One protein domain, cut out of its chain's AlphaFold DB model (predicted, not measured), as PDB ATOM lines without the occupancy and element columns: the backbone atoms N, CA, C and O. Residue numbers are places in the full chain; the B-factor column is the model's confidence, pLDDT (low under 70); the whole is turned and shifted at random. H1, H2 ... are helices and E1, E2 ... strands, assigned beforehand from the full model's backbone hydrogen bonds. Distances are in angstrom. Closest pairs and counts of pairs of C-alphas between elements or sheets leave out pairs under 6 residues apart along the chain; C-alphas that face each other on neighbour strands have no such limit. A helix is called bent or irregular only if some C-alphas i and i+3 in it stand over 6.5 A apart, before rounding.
ATOM      1  N   ARG A 181      35.499  70.796  84.435       79.94
ATOM      2  CA  ARG A 181      34.253  70.378  85.093       79.94
ATOM      3  C   ARG A 181      33.040  70.983  84.407       79.94
ATOM      4  O   ARG A 181      33.124  72.088  83.869       79.94
ATOM      5  N   ASP A 182      31.929  70.253  84.394       81.06
ATOM      6  CA  ASP A 182      30.637  70.796  83.984       81.06
ATOM      7  C   ASP A 182      29.999  71.663  85.087       81.06
ATOM      8  O   ASP A 182      30.589  71.927  86.137       81.06
ATOM      9  N   LYS A 183      28.782  72.150  84.822       78.00
ATOM     10  CA  LYS A 183      28.027  73.003  85.753       78.00
ATOM     11  C   LYS A 183      27.581  72.262  87.017       78.00
ATOM     12  O   LYS A 183      27.323  72.915  88.022       78.00
ATOM     13  N   ASP A 184      27.528  70.936  86.954       81.44
ATOM     14  CA  ASP A 184      27.146  70.046  88.045       81.44
ATOM     15  C   ASP A 184      28.382  69.529  88.806       81.44
ATOM     16  O   ASP A 184      28.263  68.724  89.728       81.44
ATOM     17  N   GLY A 185      29.580  70.002  88.442       80.00
ATOM     18  CA  GLY A 185      30.845  69.628  89.066       80.00
ATOM     19  C   GLY A 185      31.434  68.307  88.567       80.00
ATOM     20  O   GLY A 185      32.452  67.877  89.108       80.00
ATOM     21  N   LYS A 186      30.864  67.675  87.535       83.31
ATOM     22  CA  LYS A 186      31.378  66.412  86.985       83.31
ATOM     23  C   LYS A 186      32.606  66.647  86.123       83.31
ATOM     24  O   LYS A 186      32.679  67.644  85.403       83.31
ATOM     25  N   GLN A 187      33.560  65.722  86.178       81.31
ATOM     26  CA  GLN A 187      34.765  65.777  85.355       81.31
ATOM     27  C   GLN A 187      34.415  65.611  83.871       81.31
ATOM     28  O   GLN A 187      33.568  64.804  83.495       81.31
ATOM     29  N   GLN A 188      35.093  66.378  83.028       78.94
ATOM     30  CA  GLN A 188      35.038  66.310  81.580       78.94
ATOM     31  C   GLN A 188      36.405  65.918  81.043       78.94
ATOM     32  O   GLN A 188      37.438  66.453  81.454       78.94
ATOM     33  N   PHE A 189      36.371  65.032  80.059       79.88
ATOM     34  CA  PHE A 189      37.547  64.416  79.467       79.88
ATOM     35  C   PHE A 189      37.578  64.671  77.957       79.88
ATOM     36  O   PHE A 189      36.518  64.592  77.311       79.88
ATOM     37  N   PRO A 190      38.759  64.967  77.383       72.12
ATOM     38  CA  PRO A 190      38.932  64.973  75.936       72.12
ATOM     39  C   PRO A 190      38.619  63.578  75.375       72.12
ATOM     40  O   PRO A 190      38.774  62.575  76.064       72.12
ATOM     41  N   GLY A 191      38.091  63.510  74.158       73.31
ATOM     42  CA  GLY A 191      37.648  62.263  73.531       73.31
ATOM     43  C   GLY A 191      36.300  61.736  74.035       73.31
ATOM     44  O   GLY A 191      35.664  60.965  73.329       73.31
ATOM     45  N   VAL A 192      35.797  62.189  75.191       83.31
ATOM     46  CA  VAL A 192      34.479  61.778  75.728       83.31
ATOM     47  C   VAL A 192      33.473  62.927  75.710       83.31
ATOM     48  O   VAL A 192      32.342  62.768  75.252       83.31
ATOM     49  N   HIS A 193      33.884  64.093  76.208       86.50
ATOM     50  CA  HIS A 193      33.017  65.265  76.367       86.50
ATOM     51  C   HIS A 193      33.271  66.331  75.300       86.50
ATOM     52  O   HIS A 193      32.356  67.046  74.893       86.50
ATOM     53  N   TYR A 194      34.512  66.440  74.837       82.25
ATOM     54  CA  TYR A 194      34.930  67.355  73.782       82.25
ATOM     55  C   TYR A 194      36.065  66.727  72.976       82.25
ATOM     56  O   TYR A 194      36.668  65.751  73.413       82.25
ATOM     57  N   LYS A 195      36.333  67.272  71.788       79.94
ATOM     58  CA  LYS A 195      37.344  66.720  70.883       79.94
ATOM     59  C   LYS A 195      38.746  66.773  71.493       79.94
ATOM     60  O   LYS A 195      39.091  67.766  72.134       79.94
ATOM     61  N   THR A 196      39.528  65.727  71.272       67.62
ATOM     62  CA  THR A 196      40.994  65.758  71.387       67.62
ATOM     63  C   THR A 196      41.596  66.698  70.331       67.62
ATOM     64  O   THR A 196      40.891  67.198  69.445       67.62
ATOM     65  N   ASP A 197      42.905  66.934  70.408       65.06
ATOM     66  CA  ASP A 197      43.617  67.833  69.492       65.06
ATOM     67  C   ASP A 197      43.632  67.325  68.039       65.06
ATOM     68  O   ASP A 197      43.553  68.127  67.107       65.06
ATOM     69  N   ASP A 198      43.652  66.006  67.837       64.75
ATOM     70  CA  ASP A 198      43.529  65.352  66.526       64.75
ATOM     71  C   ASP A 198      42.070  65.240  66.041       64.75
ATOM     72  O   ASP A 198      41.808  64.832  64.911       64.75
ATOM     73  N   GLY A 199      41.101  65.677  66.851       77.19
ATOM     74  CA  GLY A 199      39.693  65.782  66.476       77.19
ATOM     75  C   GLY A 199      38.812  64.602  66.888       77.19
ATOM     76  O   GLY A 199      37.599  64.670  66.638       77.19
ATOM     77  N   PHE A 200      39.371  63.589  67.550       83.56
ATOM     78  CA  PHE A 200      38.635  62.434  68.055       83.56
ATOM     79  C   PHE A 200      37.596  62.831  69.112       83.56
ATOM     80  O   PHE A 200      37.851  63.590  70.051       83.56
ATOM     81  N   LEU A 201      36.382  62.302  68.951       86.50
ATOM     82  CA  LEU A 201      35.296  62.383  69.922       86.50
ATOM     83  C   LEU A 201      34.463  61.110  69.828       86.50
ATOM     84  O   LEU A 201      33.892  60.816  68.779       86.50
ATOM     85  N   PHE A 202      34.360  60.392  70.937       91.38
ATOM     86  CA  PHE A 202      33.643  59.136  71.004       91.38
ATOM     87  C   PHE A 202      32.146  59.320  70.762       91.38
ATOM     88  O   PHE A 202      31.443  60.030  71.491       91.38
ATOM     89  N   ASP A 203      31.650  58.634  69.738       91.69
ATOM     90  CA  ASP A 203      30.259  58.667  69.295       91.69
ATOM     91  C   ASP A 203      29.492  57.372  69.619       91.69
ATOM     92  O   ASP A 203      28.320  57.244  69.255       91.69
ATOM     93  N   GLY A 204      30.131  56.427  70.319       91.38
ATOM     94  CA  GLY A 204      29.576  55.111  70.638       91.38
ATOM     95  C   GLY A 204      29.809  54.044  69.562       91.38
ATOM     96  O   GLY A 204      29.268  52.946  69.689       91.38
ATOM     97  N   LYS A 205      30.566  54.340  68.498       89.44
ATOM     98  CA  LYS A 205      30.872  53.411  67.397       89.44
ATOM     99  C   LYS A 205      32.362  53.090  67.329       89.44
ATOM    100  O   LYS A 205      33.162  53.640  68.074       89.44
ATOM    101  N   HIS A 206      32.711  52.173  66.422       86.56
ATOM    102  CA  HIS A 206      34.092  51.782  66.108       86.56
ATOM    103  C   HIS A 206      34.906  51.294  67.317       86.56
ATOM    104  O   HIS A 206      36.131  51.376  67.314       86.56
ATOM    105  N   VAL A 207      34.224  50.764  68.339       85.44
ATOM    106  CA  VAL A 207      34.874  50.031  69.427       85.44
ATOM    107  C   VAL A 207      35.471  48.762  68.829       85.44
ATOM    108  O   VAL A 207      34.742  47.906  68.330       85.44
ATOM    109  N   ILE A 208      36.794  48.673  68.860       72.88
ATOM    110  CA  ILE A 208      37.572  47.544  68.353       72.88
ATOM    111  C   ILE A 208      37.533  46.422  69.386       72.88
ATOM    112  O   ILE A 208      37.167  45.292  69.073       72.88
ATOM    113  N   LYS A 209      37.864  46.751  70.640       75.12
ATOM    114  CA  LYS A 209      37.775  45.832  71.775       75.12
ATOM    115  C   LYS A 209      37.669  46.564  73.107       75.12
ATOM    116  O   LYS A 209      38.002  47.741  73.231       75.12
ATOM    117  N   THR A 210      37.224  45.823  74.109       73.75
ATOM    118  CA  THR A 210      37.307  46.187  75.525       73.75
ATOM    119  C   THR A 210      38.592  45.604  76.110       73.75
ATOM    120  O   THR A 210      38.849  44.416  75.907       73.75
ATOM    121  N   SER A 211      39.366  46.400  76.841       65.69
ATOM    122  CA  SER A 211      40.530  45.943  77.614       65.69
ATOM    123  C   SER A 211      40.275  46.085  79.115       65.69
ATOM    124  O   SER A 211      39.152  46.413  79.517       65.69
ATOM    125  N   ASP A 212      41.281  45.846  79.953       63.69
ATOM    126  CA  ASP A 212      41.160  46.086  81.397       63.69
ATOM    127  C   ASP A 212      41.165  47.590  81.724       63.69
ATOM    128  O   ASP A 212      40.614  48.013  82.740       63.69
ATOM    129  N   LEU A 213      41.715  48.420  80.830       53.38
ATOM    130  CA  LEU A 213      41.713  49.881  80.944       53.38
ATOM    131  C   LEU A 213      40.407  50.555  80.545       53.38
ATOM    132  O   LEU A 213      40.050  51.585  81.122       53.38
ATOM    133  N   GLY A 214      39.765  50.070  79.488       72.62
ATOM    134  CA  GLY A 214      38.812  50.901  78.773       72.62
ATOM    135  C   GLY A 214      38.400  50.368  77.414       72.62
ATOM    136  O   GLY A 214      38.576  49.195  77.083       72.62
ATOM    137  N   LEU A 215      37.849  51.264  76.605       80.00
ATOM    138  CA  LEU A 215      37.507  50.985  75.216       80.00
ATOM    139  C   LEU A 215      38.677  51.342  74.316       80.00
ATOM    140  O   LEU A 215      39.234  52.428  74.435       80.00
ATOM    141  N   MET A 216      38.999  50.461  73.377       80.88
ATOM    142  CA  MET A 216      39.853  50.786  72.240       80.88
ATOM    143  C   MET A 216      38.960  51.119  71.058       80.88
ATOM    144  O   MET A 216      38.108  50.310  70.682       80.88
ATOM    145  N   VAL A 217      39.116  52.314  70.501       78.12
ATOM    146  CA  VAL A 217      38.194  52.881  69.518       78.12
ATOM    147  C   VAL A 217      38.971  53.393  68.314       78.12
ATOM    148  O   VAL A 217      39.837  54.248  68.459       78.12
ATOM    149  N   ALA A 218      38.630  52.910  67.122       75.00
ATOM    150  CA  ALA A 218      39.176  53.439  65.876       75.00
ATOM    151  C   ALA A 218      38.633  54.852  65.606       75.00
ATOM    152  O   ALA A 218      37.416  55.077  65.577       75.00
ATOM    153  N   HIS A 219      39.520  55.803  65.345       77.94
ATOM    154  CA  HIS A 219      39.169  57.167  64.988       77.94
ATOM    155  C   HIS A 219      38.520  57.180  63.603       77.94
ATOM    156  O   HIS A 219      39.141  56.873  62.589       77.94
ATOM    157  N   ASN A 220      37.228  57.511  63.554       75.69
ATOM    158  CA  ASN A 220      36.429  57.503  62.321       75.69
ATOM    159  C   ASN A 220      36.472  56.157  61.563       75.69
ATOM    160  O   ASN A 220      36.322  56.131  60.343       75.69
ATOM    161  N   GLY A 221      36.678  55.045  62.278       70.19
ATOM    162  CA  GLY A 221      36.787  53.710  61.685       70.19
ATOM    163  C   GLY A 221      38.155  53.381  61.077       70.19
ATOM    164  O   GLY A 221      38.307  52.287  60.539       70.19
ATOM    165  N   ASN A 222      39.144  54.276  61.183       72.00
ATOM    166  CA  ASN A 222      40.525  53.977  60.825       72.00
ATOM    167  C   ASN A 222      41.180  53.119  61.919       72.00
ATOM    168  O   ASN A 222      41.352  53.581  63.044       72.00
ATOM    169  N   GLN A 223      41.534  51.875  61.594       65.50
ATOM    170  CA  GLN A 223      42.208  50.967  62.528       65.50
ATOM    171  C   GLN A 223      43.688  51.311  62.738       65.50
ATOM    172  O   GLN A 223      44.282  50.809  63.681       65.50
ATOM    173  N   ASP A 224      44.254  52.213  61.938       58.19
ATOM    174  CA  ASP A 224      45.623  52.707  62.127       58.19
ATOM    175  C   ASP A 224      45.676  53.940  63.052       58.19
ATOM    176  O   ASP A 224      46.752  54.451  63.351       58.19
ATOM    177  N   ASP A 225      44.519  54.447  63.496       68.06
ATOM    178  CA  ASP A 225      44.399  55.602  64.390       68.06
ATOM    179  C   ASP A 225      43.453  55.260  65.546       68.06
ATOM    180  O   ASP A 225      42.231  55.358  65.429       68.06
ATOM    181  N   ILE A 226      44.012  54.773  66.655       71.50
ATOM    182  CA  ILE A 226      43.250  54.158  67.746       71.50
ATOM    183  C   ILE A 226      43.351  54.997  69.012       71.50
ATOM    184  O   ILE A 226      44.436  55.289  69.503       71.50
ATOM    185  N   HIS A 227      42.194  55.292  69.597       71.12
ATOM    186  CA  HIS A 227      42.065  55.977  70.874       71.12
ATOM    187  C   HIS A 227      41.695  54.994  71.974       71.12
ATOM    188  O   HIS A 227      40.808  54.153  71.809       71.12
ATOM    189  N   VAL A 228      42.341  55.132  73.128       75.50
ATOM    190  CA  VAL A 228      41.964  54.408  74.343       75.50
ATOM    191  C   VAL A 228      41.135  55.336  75.219       75.50
ATOM    192  O   VAL A 228      41.600  56.403  75.611       75.50
ATOM    193  N   ILE A 229      39.916  54.920  75.558       75.38
ATOM    194  CA  ILE A 229      39.040  55.636  76.488       75.38
ATOM    195  C   ILE A 229      38.977  54.859  77.802       75.38
ATOM    196  O   ILE A 229      38.285  53.837  77.856       75.38
ATOM    197  N   PRO A 230      39.652  55.318  78.869       81.50
ATOM    198  CA  PRO A 230      39.606  54.651  80.161       81.50
ATOM    199  C   PRO A 230      38.175  54.527  80.697       81.50
ATOM    200  O   PRO A 230      37.395  55.478  80.611       81.50
ATOM    201  N   TYR A 231      37.830  53.401  81.327       84.75
ATOM    202  CA  TYR A 231      36.493  53.205  81.903       84.75
ATOM    203  C   TYR A 231      36.135  54.276  82.933       84.75
ATOM    204  O   TYR A 231      34.986  54.706  82.990       84.75
ATOM    205  N   SER A 232      37.116  54.762  83.700       83.19
ATOM    206  CA  SER A 232      36.923  55.859  84.653       83.19
ATOM    207  C   SER A 232      36.414  57.137  83.982       83.19
ATOM    208  O   SER A 232      35.621  57.854  84.581       83.19
ATOM    209  N   GLN A 233      36.780  57.398  82.724       85.44
ATOM    210  CA  GLN A 233      36.300  58.561  81.971       85.44
ATOM    211  C   GLN A 233      34.872  58.388  81.434       85.44
ATOM    212  O   GLN A 233      34.238  59.372  81.049       85.44
ATOM    213  N   LEU A 234      34.360  57.153  81.409       89.75
ATOM    214  CA  LEU A 234      32.985  56.837  81.019       89.75
ATOM    215  C   LEU A 234      32.012  56.887  82.205       89.75
ATOM    216  O   LEU A 234      30.800  56.962  81.982       89.75
ATOM    217  N   VAL A 235      32.519  56.874  83.444       89.81
ATOM    218  CA  VAL A 235      31.712  56.966  84.670       89.81
ATOM    219  C   VAL A 235      30.908  58.267  84.683       89.81
ATOM    220  O   VAL A 235      31.418  59.334  84.348       89.81
ATOM    221  N   ASN A 236      29.636  58.187  85.081       89.88
ATOM    222  CA  ASN A 236      28.672  59.293  85.097       89.88
ATOM    223  C   ASN A 236      28.358  59.905  83.719       89.88
ATOM    224  O   ASN A 236      27.761  60.987  83.651       89.88
ATOM    225  N   THR A 237      28.705  59.217  82.630       91.75
ATOM    226  CA  THR A 237      28.361  59.617  81.259       91.75
ATOM    227  C   THR A 237      27.279  58.706  80.675       91.75
ATOM    228  O   THR A 237      27.006  57.618  81.178       91.75
ATOM    229  N   LYS A 238      26.690  59.095  79.536       94.88
ATOM    230  CA  LYS A 238      25.775  58.217  78.779       94.88
ATOM    231  C   LYS A 238      26.446  56.934  78.252       94.88
ATOM    232  O   LYS A 238      25.751  56.018  77.817       94.88
ATOM    233  N   TRP A 239      27.776  56.871  78.280       95.75
ATOM    234  CA  TRP A 239      28.586  55.755  77.801       95.75
ATOM    235  C   TRP A 239      28.988  54.771  78.907       95.75
ATOM    236  O   TRP A 239      29.661  53.791  78.612       95.75
ATOM    237  N   GLU A 240      28.559  54.976  80.159       93.75
ATOM    238  CA  GLU A 240      28.904  54.094  81.289       93.75
ATOM    239  C   GLU A 240      28.536  52.620  81.037       93.75
ATOM    240  O   GLU A 240      29.215  51.711  81.501       93.75
ATOM    241  N   HIS A 241      27.506  52.366  80.226       93.69
ATOM    242  CA  HIS A 241      27.080  51.017  79.847       93.69
ATOM    243  C   HIS A 241      28.125  50.222  79.042       93.69
ATOM    244  O   HIS A 241      27.987  49.009  78.906       93.69
ATOM    245  N   PHE A 242      29.154  50.882  78.507       91.19
ATOM    246  CA  PHE A 242      30.283  50.214  77.864       91.19
ATOM    247  C   PHE A 242      31.318  49.681  78.864       91.19
ATOM    248  O   PHE A 242      32.230  48.969  78.451       91.19
ATOM    249  N   ILE A 243      31.200  50.000  80.157       89.94
ATOM    250  CA  ILE A 243      32.082  49.476  81.201       89.94
ATOM    251  C   ILE A 243      31.634  48.049  81.565       89.94
ATOM    252  O   ILE A 243      30.525  47.870  82.079       89.94
ATOM    253  N   PRO A 244      32.471  47.013  81.364       89.12
ATOM    254  CA  PRO A 244      32.169  45.672  81.846       89.12
ATOM    255  C   PRO A 244      31.979  45.671  83.366       89.12
ATOM    256  O   PRO A 244      32.763  46.278  84.093       89.12
ATOM    257  N   SER A 245      30.987  44.934  83.873       88.88
ATOM    258  CA  SER A 245      30.624  44.963  85.301       88.88
ATOM    259  C   SER A 245      31.789  44.649  86.246       88.88
ATOM    260  O   SER A 245      31.850  45.210  87.335       88.88
ATOM    261  N   LYS A 246      32.744  43.809  85.815       87.75
ATOM    262  CA  LYS A 246      33.961  43.494  86.584       87.75
ATOM    263  C   LYS A 246      34.881  44.701  86.832       87.75
ATOM    264  O   LYS A 246      35.649  44.665  87.783       87.75
ATOM    265  N   TYR A 247      34.786  45.754  86.019       85.56
ATOM    266  CA  TYR A 247      35.624  46.955  86.111       85.56
ATOM    267  C   TYR A 247      34.885  48.181  86.642       85.56
ATOM    268  O   TYR A 247      35.521  49.196  86.910       85.56
ATOM    269  N   LEU A 248      33.563  48.113  86.819       88.81
ATOM    270  CA  LEU A 248      32.757  49.279  87.183       88.81
ATOM    271  C   LEU A 248      33.158  49.887  88.533       88.81
ATOM    272  O   LEU A 248      33.259  51.106  88.654       88.81
ATOM    273  N   GLU A 249      33.395  49.051  89.542       87.56
ATOM    274  CA  GLU A 249      33.735  49.533  90.885       87.56
ATOM    275  C   GLU A 249      35.134  50.159  90.935       87.56
ATOM    276  O   GLU A 249      35.300  51.240  91.502       87.56
ATOM    277  N   GLU A 250      36.120  49.556  90.266       83.00
ATOM    278  CA  GLU A 250      37.458  50.147  90.156       83.00
ATOM    279  C   GLU A 250      37.421  51.439  89.327       83.00
ATOM    280  O   GLU A 250      37.960  52.455  89.754       83.00
ATOM    281  N   ALA A 251      36.685  51.467  88.211       82.94
ATOM    282  CA  ALA A 251      36.523  52.666  87.388       82.94
ATOM    283  C   ALA A 251      35.917  53.839  88.175       82.94
ATOM    284  O   ALA A 251      36.392  54.972  88.057       82.94
ATOM    285  N   LYS A 252      34.903  53.581  89.015       88.06
ATOM    286  CA  LYS A 252      34.325  54.587  89.921       88.06
ATOM    287  C   LYS A 252      35.337  55.053  90.959       88.06
ATOM    288  O   LYS A 252      35.436  56.253  91.203       88.06
ATOM    289  N   LYS A 253      36.104  54.136  91.549       84.31
ATOM    290  CA  LYS A 253      37.153  54.473  92.516       84.31
ATOM    291  C   LYS A 253      38.225  55.363  91.888       84.31
ATOM    292  O   LYS A 253      38.581  56.374  92.485       84.31
ATOM    293  N   THR A 254      38.681  55.052  90.675       79.25
ATOM    294  CA  THR A 254      39.634  55.881  89.923       79.25
ATOM    295  C   THR A 254      39.042  57.246  89.565       79.25
ATOM    296  O   THR A 254      39.703  58.262  89.759       79.25
ATOM    297  N   TYR A 255      37.788  57.297  89.096       80.31
ATOM    298  CA  TYR A 255      37.092  58.560  88.822       80.31
ATOM    299  C   TYR A 255      37.075  59.456  90.070       80.31
ATOM    300  O   TYR A 255      37.411  60.633  89.982       80.31
ATOM    301  N   GLN A 256      36.765  58.888  91.240       77.75
ATOM    302  CA  GLN A 256      36.745  59.603  92.518       77.75
ATOM    303  C   GLN A 256      38.146  59.994  93.010       77.75
ATOM    304  O   GLN A 256      38.327  61.102  93.498       77.75
ATOM    305  N   ALA A 257      39.160  59.136  92.869       68.44
ATOM    306  CA  ALA A 257      40.536  59.456  93.262       68.44
ATOM    307  C   ALA A 257      41.076  60.689  92.515       68.44
ATOM    308  O   ALA A 257      41.687  61.567  93.125       68.44
ATOM    309  N   ASN A 258      40.730  60.814  91.232       56.59
ATOM    310  CA  ASN A 258      41.051  61.982  90.411       56.59
ATOM    311  C   ASN A 258      40.291  63.260  90.840       56.59
ATOM    312  O   ASN A 258      40.657  64.357  90.418       56.59
ATOM    313  N   GLU A 259      39.268  63.167  91.704       56.22
ATOM    314  CA  GLU A 259      38.655  64.336  92.358       56.22
ATOM    315  C   GLU A 259      39.503  64.875  93.526       56.22
ATOM    316  O   GLU A 259      39.388  66.057  93.865       56.22
ATOM    317  N   PHE A 260      40.370  64.049  94.130       38.09
ATOM    318  CA  PHE A 260      41.135  64.392  95.338       38.09
ATOM    319  C   PHE A 260      42.588  64.839  95.081       38.09
ATOM    320  O   PHE A 260      43.182  65.452  95.972       38.09
ATOM    321  N   GLU A 261      43.153  64.624  93.887       36.69
ATOM    322  CA  GLU A 261      44.514  65.060  93.512       36.69
ATOM    323  C   GLU A 261      44.589  66.468  92.881       36.69
ATOM    324  O   GLU A 261      45.241  66.681  91.864       36.69
ATOM    325  N   GLN A 262      43.970  67.487  93.490       35.38
ATOM    326  CA  GLN A 262      44.320  68.886  93.185       35.38
ATOM    327  C   GLN A 262      44.510  69.714  94.468       35.38
ATOM    328  O   GLN A 262      43.803  69.506  95.462       35.38
TER     329      GLN A 262
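This is residues 181 to 262 of the 287 residues of the protein "Pneumococcal-type histidine triad protein" of Streptococcus sp. X16XC17 (UniProt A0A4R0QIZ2). A small antiparallel sheet of three strands, E1, E2 and E3, has the longer helix H2 set crosswise beyond one of its ends, with the one-turn helix H1 between sheet and helix. A long stretch with no named element, residues 181 to 206, leads into the sheet. The printed part has 82 residues, in the order E1, E2, E3, H1, H2, with fewer than half of them in named elements; the sheet's order is E1, E2, E3. The class is mixed, helices and strands. The whole is compact, with a radius of gyration of the C-alphas of 12.6 A, and its C-alphas span 36 by 28 by 21 A.

Residues 181 to 206 come first, from C-alpha 181 at (34.253, 70.378, 85.093). E1 is residues 207 to 210, beginning with C-alpha 207 at (34.874, 50.031, 69.427). E2 is residues 214 to 219, 15.1 A from first to last C-alpha. E3, residues 222 to 230, measures 19.4 A and bends by 80 degrees at residue 225. H1 is residues 231 to 234. H2, residues 245 to 260, measures 24.3 A and ends with C-alpha 260 at (41.135, 64.392, 95.338); it is irregular, with C-alphas 246 and 249 7.4 A apart.

E1, E2 and E3 form a meander, each strand the antiparallel neighbour of the one before; E1 and E3 are the edge strands. E1 and E2 form a hairpin, with 165 degrees between their directions; N 208 and O 216 are within hydrogen-bond range at 2.8 A. E2 and E3 form a hairpin, with 150 degrees between their directions; N 217 and O 227 are within hydrogen-bond range at 2.8 A, as are N 219 and O 225 at 2.7 A. H1 is on the sheet but only grazes it, with residues 231 to 234; the closest C-alphas of E2 and H1 are those of Gly 214 and Tyr 231, 4.5 A apart. H2 is only just on the sheet, with 5 pairs of C-alphas within 10 A, and only grazes it with residues 247 to 255. H1 and H2 touch, their closest C-alphas being those of Ser 232 and Ala 251, 4.2 A apart. In H2, 8 of 12 O i to N i+4 pairs are within hydrogen-bond range; H1 is too short for such a pair.

The C-alphas farthest apart are those of Asp 184 and Asp 224, at 36.2 A. The printed part has no cut. The links E1 to E2, E2 to E3 and E3 to H1 are tight, and the link H1 to H2, of 10 residues, is short. The mean pLDDT of the printed part is 78.1; residues 196 to 198, 211 to 213, 223 to 225 and 257 to 262 are under 70.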